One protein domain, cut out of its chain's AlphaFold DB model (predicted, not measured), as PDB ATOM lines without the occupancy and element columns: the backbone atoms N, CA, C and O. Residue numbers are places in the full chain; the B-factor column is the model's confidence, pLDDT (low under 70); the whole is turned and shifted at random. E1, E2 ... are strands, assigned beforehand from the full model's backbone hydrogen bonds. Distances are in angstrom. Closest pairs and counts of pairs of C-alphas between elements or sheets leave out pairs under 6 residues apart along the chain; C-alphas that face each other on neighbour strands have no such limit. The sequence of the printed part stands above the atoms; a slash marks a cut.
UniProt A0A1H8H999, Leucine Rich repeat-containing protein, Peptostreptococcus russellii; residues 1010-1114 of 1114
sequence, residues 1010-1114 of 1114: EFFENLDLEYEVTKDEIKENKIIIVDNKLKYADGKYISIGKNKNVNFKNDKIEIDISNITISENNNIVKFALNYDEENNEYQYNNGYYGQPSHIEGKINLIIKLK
ATOM      1  N   GLU A1010     157.975 163.952 149.562       83.94
ATOM      2  CA  GLU A1010     157.566 163.901 148.165       83.94
ATOM      3  C   GLU A1010     158.674 163.236 147.370       83.94
ATOM      4  O   GLU A1010     159.846 163.596 147.490       83.94
ATOM      5  N   PHE A1011     158.298 162.301 146.511       87.38
ATOM      6  CA  PHE A1011     159.266 161.522 145.753       87.38
ATOM      7  C   PHE A1011     158.949 161.559 144.264       87.38
ATOM      8  O   PHE A1011     157.797 161.381 143.862       87.38
ATOM      9  N   PHE A1012     159.972 161.712 143.427       92.06
ATOM     10  CA  PHE A1012     159.878 161.436 141.996       92.06
ATOM     11  C   PHE A1012     160.958 160.445 141.562       92.06
ATOM     12  O   PHE A1012     162.122 160.550 141.949       92.06
ATOM     13  N   GLU A1013     160.603 159.486 140.705       90.69
ATOM     14  CA  GLU A1013     161.558 158.453 140.293       90.69
ATOM     15  C   GLU A1013     162.748 159.014 139.522       90.69
ATOM     16  O   GLU A1013     163.887 158.646 139.802       90.69
ATOM     17  N   ASN A1014     162.475 159.832 138.500       90.88
ATOM     18  CA  ASN A1014     163.481 160.351 137.578       90.88
ATOM     19  C   ASN A1014     163.054 161.699 136.976       90.88
ATOM     20  O   ASN A1014     161.914 161.851 136.541       90.88
ATOM     21  N   LEU A1015     163.998 162.628 136.849       92.62
ATOM     22  CA  LEU A1015     163.888 163.854 136.060       92.62
ATOM     23  C   LEU A1015     165.016 163.881 135.026       92.62
ATOM     24  O   LEU A1015     166.189 163.986 135.382       92.62
ATOM     25  N   ASP A1016     164.665 163.801 133.744       91.25
ATOM     26  CA  ASP A1016     165.645 163.804 132.655       91.25
ATOM     27  C   ASP A1016     165.876 165.235 132.145       91.25
ATOM     28  O   ASP A1016     164.975 165.875 131.600       91.25
ATOM     29  N   LEU A1017     167.106 165.731 132.283       90.81
ATOM     30  CA  LEU A1017     167.554 167.011 131.742       90.81
ATOM     31  C   LEU A1017     168.393 166.762 130.492       90.81
ATOM     32  O   LEU A1017     169.556 166.361 130.573       90.81
ATOM     33  N   GLU A1018     167.798 166.998 129.326       90.75
ATOM     34  CA  GLU A1018     168.480 166.803 128.047       90.75
ATOM     35  C   GLU A1018     169.237 168.057 127.595       90.75
ATOM     36  O   GLU A1018     168.699 169.168 127.636       90.75
ATOM     37  N   TYR A1019     170.460 167.869 127.105       90.06
ATOM     38  CA  TYR A1019     171.303 168.909 126.518       90.06
ATOM     39  C   TYR A1019     171.872 168.418 125.189       90.06
ATOM     40  O   TYR A1019     172.342 167.285 125.096       90.06
ATOM     41  N   GLU A1020     171.840 169.264 124.164       89.31
ATOM     42  CA  GLU A1020     172.516 169.009 122.892       89.31
ATOM     43  C   GLU A1020     173.811 169.816 122.856       89.31
ATOM     44  O   GLU A1020     173.792 170.996 123.198       89.31
ATOM     45  N   VAL A1021     174.922 169.171 122.495       87.31
ATOM     46  CA  VAL A1021     176.265 169.768 122.530       87.31
ATOM     47  C   VAL A1021     177.010 169.395 121.253       87.31
ATOM     48  O   VAL A1021     177.105 168.222 120.898       87.31
ATOM     49  N   THR A1022     177.533 170.387 120.551       82.56
ATOM     50  CA  THR A1022     178.349 170.246 119.341       82.56
ATOM     51  C   THR A1022     179.827 170.078 119.686       82.56
ATOM     52  O   THR A1022     180.273 170.422 120.782       82.56
ATOM     53  N   LYS A1023     180.627 169.560 118.745       73.38
ATOM     54  CA  LYS A1023     182.079 169.379 118.946       73.38
ATOM     55  C   LYS A1023     182.816 170.658 119.365       73.38
ATOM     56  O   LYS A1023     183.748 170.560 120.157       73.38
ATOM     57  N   ASP A1024     182.383 171.825 118.889       76.06
ATOM     58  CA  ASP A1024     183.012 173.118 119.199       76.06
ATOM     59  C   ASP A1024     182.732 173.591 120.639       76.06
ATOM     60  O   ASP A1024     183.463 174.415 121.186       76.06
ATOM     61  N   GLU A1025     181.694 173.051 121.283       74.75
ATOM     62  CA  GLU A1025     181.306 173.377 122.661       74.75
ATOM     63  C   GLU A1025     182.056 172.530 123.707       74.75
ATOM     64  O   GLU A1025     181.946 172.776 124.913       74.75
ATOM     65  N   ILE A1026     182.861 171.557 123.260       80.25
ATOM     66  CA  ILE A1026     183.742 170.753 124.111       80.25
ATOM     67  C   ILE A1026     185.074 171.493 124.276       80.25
ATOM     68  O   ILE A1026     185.875 171.584 123.347       80.25
ATOM     69  N   LYS A1027     185.344 172.003 125.482       75.88
ATOM     70  CA  LYS A1027     186.592 172.725 125.782       75.88
ATOM     71  C   LYS A1027     187.802 171.785 125.829       75.88
ATOM     72  O   LYS A1027     187.660 170.582 126.079       75.88
ATOM     73  N   GLU A1028     189.005 172.346 125.653       70.12
ATOM     74  CA  GLU A1028     190.271 171.629 125.869       70.12
ATOM     75  C   GLU A1028     190.236 170.903 127.231       70.12
ATOM     76  O   GLU A1028     189.839 171.488 128.240       70.12
ATOM     77  N   ASN A1029     190.612 169.616 127.234       67.31
ATOM     78  CA  ASN A1029     190.440 168.623 128.316       67.31
ATOM     79  C   ASN A1029     189.077 167.910 128.417       67.31
ATOM     80  O   ASN A1029     188.838 167.217 129.401       67.31
ATOM     81  N   LYS A1030     188.223 167.981 127.383       81.81
ATOM     82  CA  LYS A1030     186.942 167.249 127.313       81.81
ATOM     83  C   LYS A1030     185.953 167.669 128.421       81.81
ATOM     84  O   LYS A1030     185.333 166.829 129.069       81.81
ATOM     85  N   ILE A1031     185.806 168.977 128.634       85.31
ATOM     86  CA  ILE A1031     184.805 169.546 129.551       85.31
ATOM     87  C   ILE A1031     183.638 170.103 128.736       85.31
ATOM     88  O   ILE A1031     183.845 170.860 127.787       85.31
ATOM     89  N   ILE A1032     182.419 169.760 129.143       87.56
ATOM     90  CA  ILE A1032     181.166 170.270 128.587       87.56
ATOM     91  C   ILE A1032     180.568 171.266 129.579       87.56
ATOM     92  O   ILE A1032     180.495 170.981 130.772       87.56
ATOM     93  N   ILE A1033     180.130 172.432 129.098       88.12
ATOM     94  CA  ILE A1033     179.438 173.428 129.923       88.12
ATOM     95  C   ILE A1033     178.037 173.633 129.365       88.12
ATOM     96  O   ILE A1033     177.888 174.060 128.225       88.12
ATOM     97  N   VAL A1034     177.024 173.359 130.182       89.69
ATOM     98  CA  VAL A1034     175.612 173.542 129.825       89.69
ATOM     99  C   VAL A1034     174.915 174.472 130.810       89.69
ATOM    100  O   VAL A1034     175.405 174.695 131.918       89.69
ATOM    101  N   ASP A1035     173.777 175.032 130.413       90.38
ATOM    102  CA  ASP A1035     172.952 175.850 131.304       90.38
ATOM    103  C   ASP A1035     172.345 175.008 132.427       90.38
ATOM    104  O   ASP A1035     171.871 173.896 132.201       90.38
ATOM    105  N   ASN A1036     172.297 175.552 133.640       89.12
ATOM    106  CA  ASN A1036     171.565 174.929 134.728       89.12
ATOM    107  C   ASN A1036     170.059 175.174 134.557       89.12
ATOM    108  O   ASN A1036     169.563 176.283 134.757       89.12
ATOM    109  N   LYS A1037     169.321 174.124 134.190       88.75
ATOM    110  CA  LYS A1037     167.861 174.180 134.012       88.75
ATOM    111  C   LYS A1037     167.070 174.132 135.326       88.75
ATOM    112  O   LYS A1037     165.856 174.306 135.287       88.75
ATOM    113  N   LEU A1038     167.724 173.891 136.465       87.12
ATOM    114  CA  LEU A1038     167.075 173.711 137.763       87.12
ATOM    115  C   LEU A1038     167.154 174.973 138.620       87.12
ATOM    116  O   LEU A1038     168.224 175.562 138.796       87.12
ATOM    117  N   LYS A1039     166.018 175.360 139.201       83.50
ATOM    118  CA  LYS A1039     165.902 176.508 140.104       83.50
ATOM    119  C   LYS A1039     165.041 176.150 141.309       83.50
ATOM    120  O   LYS A1039     164.125 175.349 141.189       83.50
ATOM    121  N   TYR A1040     165.361 176.737 142.455       78.06
ATOM    122  CA  TYR A1040     164.508 176.738 143.634       78.06
ATOM    123  C   TYR A1040     163.301 177.646 143.406       78.06
ATOM    124  O   TYR A1040     163.293 178.499 142.511       78.06
ATOM    125  N   ALA A1041     162.326 177.531 144.305       69.25
ATOM    126  CA  ALA A1041     161.136 178.366 144.313       69.25
ATOM    127  C   ALA A1041     161.430 179.884 144.403       69.25
ATOM    128  O   ALA A1041     160.635 180.702 143.936       69.25
ATOM    129  N   ASP A1042     162.571 180.282 144.976       75.25
ATOM    130  CA  ASP A1042     163.016 181.681 145.075       75.25
ATOM    131  C   ASP A1042     163.802 182.170 143.837       75.25
ATOM    132  O   ASP A1042     164.293 183.300 143.804       75.25
ATOM    133  N   GLY A1043     163.920 181.324 142.808       76.81
ATOM    134  CA  GLY A1043     164.608 181.614 141.554       76.81
ATOM    135  C   GLY A1043     166.124 181.407 141.585       76.81
ATOM    136  O   GLY A1043     166.763 181.566 140.538       76.81
ATOM    137  N   LYS A1044     166.719 181.036 142.729       82.81
ATOM    138  CA  LYS A1044     168.138 180.657 142.797       82.81
ATOM    139  C   LYS A1044     168.373 179.327 142.095       82.81
ATOM    140  O   LYS A1044     167.513 178.455 142.093       82.81
ATOM    141  N   TYR A1045     169.552 179.154 141.512       83.56
ATOM    142  CA  TYR A1045     169.914 177.897 140.863       83.56
ATOM    143  C   TYR A1045     170.129 176.779 141.882       83.56
ATOM    144  O   TYR A1045     170.777 176.989 142.909       83.56
ATOM    145  N   ILE A1046     169.609 175.592 141.570       83.75
ATOM    146  CA  ILE A1046     169.807 174.401 142.401       83.75
ATOM    147  C   ILE A1046     171.221 173.873 142.178       83.75
ATOM    148  O   ILE A1046     171.654 173.688 141.037       83.75
ATOM    149  N   SER A1047     171.922 173.612 143.280       79.94
ATOM    150  CA  SER A1047     173.199 172.904 143.291       79.94
ATOM    151  C   SER A1047     172.991 171.538 143.927       79.94
ATOM    152  O   SER A1047     172.582 171.451 145.079       79.94
ATOM    153  N   ILE A1048     173.298 170.478 143.187       78.81
ATOM    154  CA  ILE A1048     173.187 169.099 143.667       78.81
ATOM    155  C   ILE A1048     174.571 168.646 144.148       78.81
ATOM    156  O   ILE A1048     175.581 169.040 143.563       78.81
ATOM    157  N   GLY A1049     174.622 167.870 145.236       65.56
ATOM    158  CA  GLY A1049     175.851 167.476 145.938       65.56
ATOM    159  C   GLY A1049     176.954 166.836 145.072       65.56
ATOM    160  O   GLY A1049     176.775 166.507 143.902       65.56
ATOM    161  N   LYS A1050     178.142 166.653 145.672       60.72
ATOM    162  CA  LYS A1050     179.401 166.272 144.997       60.72
ATOM    163  C   LYS A1050     179.276 165.019 144.111       60.72
ATOM    164  O   LYS A1050     179.365 163.894 144.601       60.72
ATOM    165  N   ASN A1051     179.223 165.207 142.794       76.12
ATOM    166  CA  ASN A1051     179.522 164.173 141.802       76.12
ATOM    167  C   ASN A1051     180.942 164.398 141.256       76.12
ATOM    168  O   ASN A1051     181.335 165.529 140.989       76.12
ATOM    169  N   LYS A1052     181.734 163.332 141.084       78.88
ATOM    170  CA  LYS A1052     183.139 163.448 140.643       78.88
ATOM    171  C   LYS A1052     183.301 164.061 139.246       78.88
ATOM    172  O   LYS A1052     184.353 164.625 138.978       78.88
ATOM    173  N   ASN A1053     182.279 163.955 138.399       85.00
ATOM    174  CA  ASN A1053     182.316 164.384 137.003       85.00
ATOM    175  C   ASN A1053     181.343 165.536 136.701       85.00
ATOM    176  O   ASN A1053     181.283 165.983 135.562       85.00
ATOM    177  N   VAL A1054     180.549 165.996 137.674       86.81
ATOM    178  CA  VAL A1054     179.544 167.052 137.476       86.81
ATOM    179  C   VAL A1054     179.688 168.091 138.576       86.81
ATOM    180  O   VAL A1054     179.603 167.763 139.759       86.81
ATOM    181  N   ASN A1055     179.876 169.345 138.181       86.88
ATOM    182  CA  ASN A1055     180.052 170.476 139.077       86.88
ATOM    183  C   ASN A1055     179.052 171.589 138.741       86.88
ATOM    184  O   ASN A1055     179.052 172.127 137.633       86.88
ATOM    185  N   PHE A1056     178.207 171.953 139.702       86.06
ATOM    186  CA  PHE A1056     177.223 173.024 139.547       86.06
ATOM    187  C   PHE A1056     177.871 174.379 139.867       86.06
ATOM    188  O   PHE A1056     178.386 174.596 140.962       86.06
ATOM    189  N   LYS A1057     177.841 175.311 138.909       84.75
ATOM    190  CA  LYS A1057     178.339 176.689 139.025       84.75
ATOM    191  C   LYS A1057     177.205 177.677 138.760       84.75
ATOM    192  O   LYS A1057     177.161 178.303 137.706       84.75
ATOM    193  N   ASN A1058     176.299 177.824 139.727       83.56
ATOM    194  CA  ASN A1058     175.116 178.687 139.627       83.56
ATOM    195  C   ASN A1058     174.300 178.413 138.349       83.56
ATOM    196  O   ASN A1058     173.633 177.384 138.257       83.56
ATOM    197  N   ASP A1059     174.365 179.318 137.371       89.00
ATOM    198  CA  ASP A1059     173.640 179.268 136.102       89.00
ATOM    199  C   ASP A1059     174.224 178.269 135.096       89.00
ATOM    200  O   ASP A1059     173.614 178.029 134.054       89.00
ATOM    201  N   LYS A1060     175.376 177.661 135.401       89.88
ATOM    202  CA  LYS A1060     176.059 176.678 134.552       89.88
ATOM    203  C   LYS A1060     176.299 175.358 135.278       89.88
ATOM    204  O   LYS A1060     176.471 175.315 136.494       89.88
ATOM    205  N   ILE A1061     176.382 174.280 134.509       89.94
ATOM    206  CA  ILE A1061     176.820 172.955 134.948       89.94
ATOM    207  C   ILE A1061     178.059 172.593 134.132       89.94
ATOM    208  O   ILE A1061     178.010 172.561 132.902       89.94
ATOM    209  N   GLU A1062     179.168 172.331 134.814       89.44
ATOM    210  CA  GLU A1062     180.394 171.817 134.208       89.44
ATOM    211  C   GLU A1062     180.434 170.298 134.338       89.44
ATOM    212  O   GLU A1062     180.285 169.753 135.431       89.44
ATOM    213  N   ILE A1063     180.640 169.617 133.217       88.62
ATOM    214  CA  ILE A1063     180.625 168.163 133.120       88.62
ATOM    215  C   ILE A1063     181.966 167.704 132.550       88.62
ATOM    216  O   ILE A1063     182.313 168.018 131.411       88.62
ATOM    217  N   ASP A1064     182.715 166.950 133.345       87.88
ATOM    218  CA  ASP A1064     183.986 166.348 132.961       87.88
ATOM    219  C   ASP A1064     183.738 164.975 132.314       87.88
ATOM    220  O   ASP A1064     183.317 164.017 132.971       87.88
ATOM    221  N   ILE A1065     183.994 164.874 131.006       84.69
ATOM    222  CA  ILE A1065     183.888 163.621 130.243       84.69
ATOM    223  C   ILE A1065     185.274 163.034 129.910       84.69
ATOM    224  O   ILE A1065     185.388 162.156 129.051       84.69
ATOM    225  N   SER A1066     186.343 163.487 130.576       81.44
ATOM    226  CA  SER A1066     187.734 163.108 130.281       81.44
ATOM    227  C   SER A1066     187.980 161.597 130.296       81.44
ATOM    228  O   SER A1066     188.646 161.067 129.396       81.44
ATOM    229  N   ASN A1067     187.353 160.910 131.254       76.81
ATOM    230  CA  ASN A1067     187.440 159.467 131.484       76.81
ATOM    231  C   ASN A1067     186.341 158.647 130.777       76.81
ATOM    232  O   ASN A1067     186.213 157.448 131.027       76.81
ATOM    233  N   ILE A1068     185.532 159.261 129.907       76.06
ATOM    234  CA  ILE A1068     184.426 158.596 129.203       76.06
ATOM    235  C   ILE A1068     184.848 158.290 127.763       76.06
ATOM    236  O   ILE A1068     185.302 159.165 127.024       76.06
ATOM    237  N   THR A1069     184.709 157.027 127.351       68.88
ATOM    238  CA  THR A1069     184.981 156.599 125.971       68.88
ATOM    239  C   THR A1069     183.707 156.748 125.141       68.88
ATOM    240  O   THR A1069     182.735 156.035 125.378       68.88
ATOM    241  N   ILE A1070     183.707 157.673 124.180       67.25
ATOM    242  CA  ILE A1070     182.588 157.911 123.256       67.25
ATOM    243  C   ILE A1070     182.893 157.167 121.950       67.25
ATOM    244  O   ILE A1070     183.871 157.476 121.273       67.25
ATOM    245  N   SER A1071     182.096 156.150 121.620       61.31
ATOM    246  CA  SER A1071     182.214 155.383 120.369       61.31
ATOM    247  C   SER A1071     181.432 156.050 119.234       61.31
ATOM    248  O   SER A1071     180.377 156.613 119.506       61.31
ATOM    249  N   GLU A1072     181.841 155.866 117.972       59.19
ATOM    250  CA  GLU A1072     181.151 156.420 116.782       59.19
ATOM    251  C   GLU A1072     179.648 156.075 116.684       59.19
ATOM    252  O   GLU A1072     178.891 156.810 116.060       59.19
ATOM    253  N   ASN A1073     179.198 154.995 117.337       58.66
ATOM    254  CA  ASN A1073     177.798 154.554 117.343       58.66
ATOM    255  C   ASN A1073     176.990 154.992 118.583       58.66
ATOM    256  O   ASN A1073     175.826 154.611 118.702       58.66
ATOM    257  N   ASN A1074     177.575 155.734 119.533       67.44
ATOM    258  CA  ASN A1074     176.891 156.118 120.772       67.44
ATOM    259  C   ASN A1074     177.241 157.551 121.200       67.44
ATOM    260  O   ASN A1074     178.187 157.782 121.949       67.44
ATOM    261  N   ASN A1075     176.429 158.503 120.742       81.50
ATOM    262  CA  ASN A1075     176.611 159.937 120.979       81.50
ATOM    263  C   ASN A1075     175.919 160.446 122.260       81.50
ATOM    264  O   ASN A1075     175.761 161.652 122.432       81.50
ATOM    265  N   ILE A1076     175.449 159.559 123.143       84.50
ATOM    266  CA  ILE A1076     174.705 159.939 124.353       84.50
ATOM    267  C   ILE A1076     175.519 159.604 125.601       84.50
ATOM    268  O   ILE A1076     175.856 158.445 125.837       84.50
ATOM    269  N   VAL A1077     175.766 160.609 126.441       85.00
ATOM    270  CA  VAL A1077     176.386 160.457 127.766       85.00
ATOM    271  C   VAL A1077     175.341 160.748 128.842       85.00
ATOM    272  O   VAL A1077     174.581 161.707 128.717       85.00
ATOM    273  N   LYS A1078     175.271 159.922 129.895       86.88
ATOM    274  CA  LYS A1078     174.295 160.071 130.988       86.88
ATOM    275  C   LYS A1078     174.975 160.144 132.353       86.88
ATOM    276  O   LYS A1078     175.847 159.326 132.639       86.88
ATOM    277  N   PHE A1079     174.514 161.051 133.209       86.38
ATOM    278  CA  PHE A1079     174.928 161.154 134.611       86.38
ATOM    279  C   PHE A1079     173.701 161.137 135.514       86.38
ATOM    280  O   PHE A1079     172.828 161.982 135.348       86.38
ATOM    281  N   ALA A1080     173.644 160.207 136.467       86.62
ATOM    282  CA  ALA A1080     172.592 160.159 137.478       86.62
ATOM    283  C   ALA A1080     173.064 160.854 138.763       86.62
ATOM    284  O   ALA A1080     174.174 160.602 139.244       86.62
ATOM    285  N   LEU A1081     172.221 161.723 139.305       87.06
ATOM    286  CA  LEU A1081     172.444 162.496 140.521       87.06
ATOM    287  C   LEU A1081     171.281 162.235 141.480       87.06
ATOM    288  O   LEU A1081     170.131 162.246 141.049       87.06
ATOM    289  N   ASN A1082     171.561 162.024 142.764       86.00
ATOM    290  CA  ASN A1082     170.507 161.991 143.776       86.00
ATOM    291  C   ASN A1082     170.210 163.432 144.195       86.00
ATOM    292  O   ASN A1082     171.124 164.151 144.600       86.00
ATOM    293  N   TYR A1083     168.958 163.841 144.044       85.19
ATOM    294  CA  TYR A1083     168.433 165.078 144.593       85.19
ATOM    295  C   TYR A1083     167.758 164.758 145.920       85.19
ATOM    296  O   TYR A1083     166.892 163.889 145.988       85.19
ATOM    297  N   ASP A1084     168.197 165.461 146.947       81.50
ATOM    298  CA  ASP A1084     167.698 165.386 148.308       81.50
ATOM    299  C   ASP A1084     167.701 166.836 148.792       81.50
ATOM    300  O   ASP A1084     168.756 167.481 148.852       81.50
ATOM    301  N   GLU A1085     166.511 167.407 148.970       73.50
ATOM    302  CA  GLU A1085     166.372 168.778 149.437       73.50
ATOM    303  C   GLU A1085     166.713 168.833 150.931       73.50
ATOM    304  O   GLU A1085     165.831 168.708 151.783       73.50
ATOM    305  N   GLU A1086     168.009 168.994 151.248       59.38
ATOM    306  CA  GLU A1086     168.498 169.130 152.624       59.38
ATOM    307  C   GLU A1086     167.651 170.172 153.370       59.38
ATOM    308  O   GLU A1086     167.623 171.357 153.022       59.38
ATOM    309  N   ASN A1087     166.963 169.721 154.423       50.12
ATOM    310  CA  ASN A1087     166.303 170.602 155.374       50.12
ATOM    311  C   ASN A1087     167.355 171.561 155.942       50.12
ATOM    312  O   ASN A1087     168.137 171.189 156.816       50.12
ATOM    313  N   ASN A1088     167.341 172.824 155.513       42.47
ATOM    314  CA  ASN A1088     167.835 173.877 156.388       42.47
ATOM    315  C   ASN A1088     167.008 173.768 157.671       42.47
ATOM    316  O   ASN A1088     165.792 173.951 157.625       42.47
ATOM    317  N   GLU A1089     167.654 173.407 158.781       40.94
ATOM    318  CA  GLU A1089     167.059 173.285 160.111       40.94
ATOM    319  C   GLU A1089     166.327 174.577 160.502       40.94
ATOM    320  O   GLU A1089     166.856 175.458 161.179       40.94
ATOM    321  N   TYR A1090     165.071 174.703 160.102       43.81
ATOM    322  CA  TYR A1090     164.179 175.715 160.623       43.81
ATOM    323  C   TYR A1090     163.454 175.107 161.822       43.81
ATOM    324  O   TYR A1090     162.360 174.556 161.708       43.81
ATOM    325  N   GLN A1091     164.084 175.197 162.998       39.25
ATOM    326  CA  GLN A1091     163.413 174.940 164.272       39.25
ATOM    327  C   GLN A1091     162.316 175.994 164.500       39.25
ATOM    328  O   GLN A1091     162.538 177.018 165.147       39.25
ATOM    329  N   TYR A1092     161.112 175.762 163.971       44.25
ATOM    330  CA  TYR A1092     159.923 176.545 164.312       44.25
ATOM    331  C   TYR A1092     159.084 175.795 165.347       44.25
ATOM    332  O   TYR A1092     158.522 174.736 165.090       44.25
ATOM    333  N   ASN A1093     158.992 176.378 166.541       38.06
ATOM    334  CA  ASN A1093     158.404 175.776 167.741       38.06
ATOM    335  C   ASN A1093     156.862 175.700 167.775       38.06
ATOM    336  O   ASN A1093     156.318 175.492 168.853       38.06
ATOM    337  N   ASN A1094     156.126 175.852 166.668       38.78
ATOM    338  CA  ASN A1094     154.655 175.807 166.693       38.78
ATOM    339  C   ASN A1094     154.049 175.296 165.373       38.78
ATOM    340  O   ASN A1094     153.778 176.090 164.481       38.78
ATOM    341  N   GLY A1095     153.764 173.990 165.298       48.59
ATOM    342  CA  GLY A1095     152.853 173.382 164.315       48.59
ATOM    343  C   GLY A1095     153.384 173.270 162.877       48.59
ATOM    344  O   GLY A1095     153.852 174.229 162.285       48.59
ATOM    345  N   TYR A1096     153.244 172.086 162.278       53.00
ATOM    346  CA  TYR A1096     153.694 171.723 160.920       53.00
ATOM    347  C   TYR A1096     152.945 172.425 159.756       53.00
ATOM    348  O   TYR A1096     152.883 171.893 158.647       53.00
ATOM    349  N   TYR A1097     152.311 173.575 159.987       55.28
ATOM    350  CA  TYR A1097     151.504 174.292 158.994       55.28
ATOM    351  C   TYR A1097     152.361 175.287 158.199       55.28
ATOM    352  O   TYR A1097     153.249 175.923 158.758       55.28
ATOM    353  N   GLY A1098     152.116 175.402 156.889       52.91
ATOM    354  CA  GLY A1098     152.851 176.325 156.010       52.91
ATOM    355  C   GLY A1098     154.272 175.894 155.609       52.91
ATOM    356  O   GLY A1098     154.972 176.676 154.973       52.91
ATOM    357  N   GLN A1099     154.709 174.673 155.945       56.22
ATOM    358  CA  GLN A1099     156.030 174.160 155.551       56.22
ATOM    359  C   GLN A1099     156.036 173.652 154.093       56.22
ATOM    360  O   GLN A1099     155.102 172.927 153.715       56.22
ATOM    361  N   PRO A1100     157.072 173.975 153.289       58.41
ATOM    362  CA  PRO A1100     157.353 173.272 152.039       58.41
ATOM    363  C   PRO A1100     157.551 171.781 152.315       58.41
ATOM    364  O   PRO A1100     157.985 171.389 153.398       58.41
ATOM    365  N   SER A1101     157.182 170.947 151.359       66.00
ATOM    366  CA  SER A1101     157.380 169.506 151.444       66.00
ATOM    367  C   SER A1101     158.836 169.143 151.130       66.00
ATOM    368  O   SER A1101     159.464 169.805 150.305       66.00
ATOM    369  N   HIS A1102     159.382 168.112 151.779       76.88
ATOM    370  CA  HIS A1102     160.722 167.619 151.462       76.88
ATOM    371  C   HIS A1102     160.660 166.856 150.137       76.88
ATOM    372  O   HIS A1102     159.837 165.953 150.016       76.88
ATOM    373  N   ILE A1103     161.467 167.237 149.143       83.81
ATOM    374  CA  ILE A1103     161.445 166.619 147.813       83.81
ATOM    375  C   ILE A1103     162.725 165.809 147.605       83.81
ATOM    376  O   ILE A1103     163.832 166.348 147.657       83.81
ATOM    377  N   GLU A1104     162.557 164.535 147.269       87.88
ATOM    378  CA  GLU A1104     163.633 163.615 146.909       87.88
ATOM    379  C   GLU A1104     163.408 162.973 145.528       87.88
ATOM    380  O   GLU A1104     162.282 162.802 145.051       87.88
ATOM    381  N   GLY A1105     164.496 162.620 144.841       90.06
ATOM    382  CA  GLY A1105     164.414 161.919 143.560       90.06
ATOM    383  C   GLY A1105     165.742 161.788 142.821       90.06
ATOM    384  O   GLY A1105     166.798 162.210 143.297       90.06
ATOM    385  N   LYS A1106     165.720 161.194 141.622       90.88
ATOM    386  CA  LYS A1106     166.918 161.066 140.768       90.88
ATOM    387  C   LYS A1106     166.873 162.029 139.594       90.88
ATOM    388  O   LYS A1106     165.895 162.086 138.859       90.88
ATOM    389  N   ILE A1107     167.964 162.746 139.359       90.31
ATOM    390  CA  ILE A1107     168.115 163.674 138.238       90.31
ATOM    391  C   ILE A1107     169.140 163.109 137.261       90.31
ATOM    392  O   ILE A1107     170.298 162.890 137.615       90.31
ATOM    393  N   ASN A1108     168.719 162.885 136.019       90.38
ATOM    394  CA  ASN A1108     169.571 162.375 134.954       90.38
ATOM    395  C   ASN A1108     169.965 163.512 134.007       90.38
ATOM    396  O   ASN A1108     169.120 164.074 133.315       90.38
ATOM    397  N   LEU A1109     171.256 163.817 133.911       89.69
ATOM    398  CA  LEU A1109     171.789 164.692 132.869       89.69
ATOM    399  C   LEU A1109     172.050 163.854 131.617       89.69
ATOM    400  O   LEU A1109     172.891 162.956 131.651       89.69
ATOM    401  N   ILE A1110     171.335 164.129 130.525       90.00
ATOM    402  CA  ILE A1110     171.458 163.419 129.245       90.00
ATOM    403  C   ILE A1110     172.102 164.356 128.225       90.00
ATOM    404  O   ILE A1110     171.465 165.283 127.732       90.00
ATOM    405  N   ILE A1111     173.360 164.097 127.883       88.31
ATOM    406  CA  ILE A1111     174.135 164.895 126.932       88.31
ATOM    407  C   ILE A1111     174.144 164.192 125.576       88.31
ATOM    408  O   ILE A1111     174.661 163.083 125.460       88.31
ATOM    409  N   LYS A1112     173.569 164.831 124.555       88.69
ATOM    410  CA  LYS A1112     173.523 164.364 123.164       88.69
ATOM    411  C   LYS A1112     174.582 165.113 122.353       88.69
ATOM    412  O   LYS A1112     174.436 166.307 122.100       88.69
ATOM    413  N   LEU A1113     175.638 164.411 121.958       82.50
ATOM    414  CA  LEU A1113     176.744 164.950 121.171       82.50
ATOM    415  C   LEU A1113     176.376 164.961 119.677       82.50
ATOM    416  O   LEU A1113     176.034 163.918 119.117       82.50
ATOM    417  N   LYS A1114     176.410 166.133 119.042       75.50
ATOM    418  CA  LYS A1114     176.117 166.308 117.611       75.50
ATOM    419  C   LYS A1114     177.378 166.511 116.780       75.50
ATOM    420  O   LYS A1114     178.267 167.287 117.206       75.50
TER     421      LYS A1114
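This is residues 1010 to 1114 of the 1114 residues of the protein "Leucine Rich repeat-containing protein" of Peptostreptococcus russellii (UniProt A0A1H8H999). A long, twisted sheet of three strands, E1, E6 and E5, has a small sheet, E2, E4 and E3, over part of one face; the two are only partly face to face, with their strands crossed. In the long link from E5 to E6, residues 1091 to 1098 stick out past one end. The 105 printed residues hold six named strands, E1 to E6 in chain order, and no named helix; the class is all strand, though under half of the residues are in named elements. The sheet E1, E6, E5 is mixed and E2, E4, E3 is antiparallel. The whole is loose, with a radius of gyration of the C-alphas of 16.7 A and spans of 59 by 24 by 20 A.

E1, residues 1010 to 1021, begins with C-alpha 1010 at (157.566, 163.901, 148.165), bends by 56 degrees at residue 1013 and is 32.3 A long. E2 is residues 1031 to 1035, E3 1054 to 1057 and E4 1060 to 1064. E5, residues 1076 to 1084, is 25.5 A long. E6, residues 1102 to 1113, is 34.4 A long and ends with C-alpha 1113 at (176.744, 164.950, 121.171).

E1 and E6 are parallel at 20 degrees, with N 1015 and O 1106 2.8 A apart. E5 and E6 form an antiparallel hairpin at 167 degrees, with N 1079 and O 1109 at 2.9 A. E2 and E4 are antiparallel, with N 1032 and O 1063 at 2.9 A. E3 and E4 form a hairpin, with N 1055 and O 1062 at 2.8 A. The closest C-alphas of E1 and E2, Tyr 1019 and Val 1034, are 7.1 A apart. E3 and E5 are only just apart, at 8.0 A.

The C-alphas of Glu 1072 and Asn 1094, the two farthest apart, are 59.7 A apart. The printed part has no cut. The links E2 to E3, E4 to E5 and E5 to E6 are long. Mean pLDDT of the printed part is 77.4; 26 residues are under 70, among them 1086 to 1101.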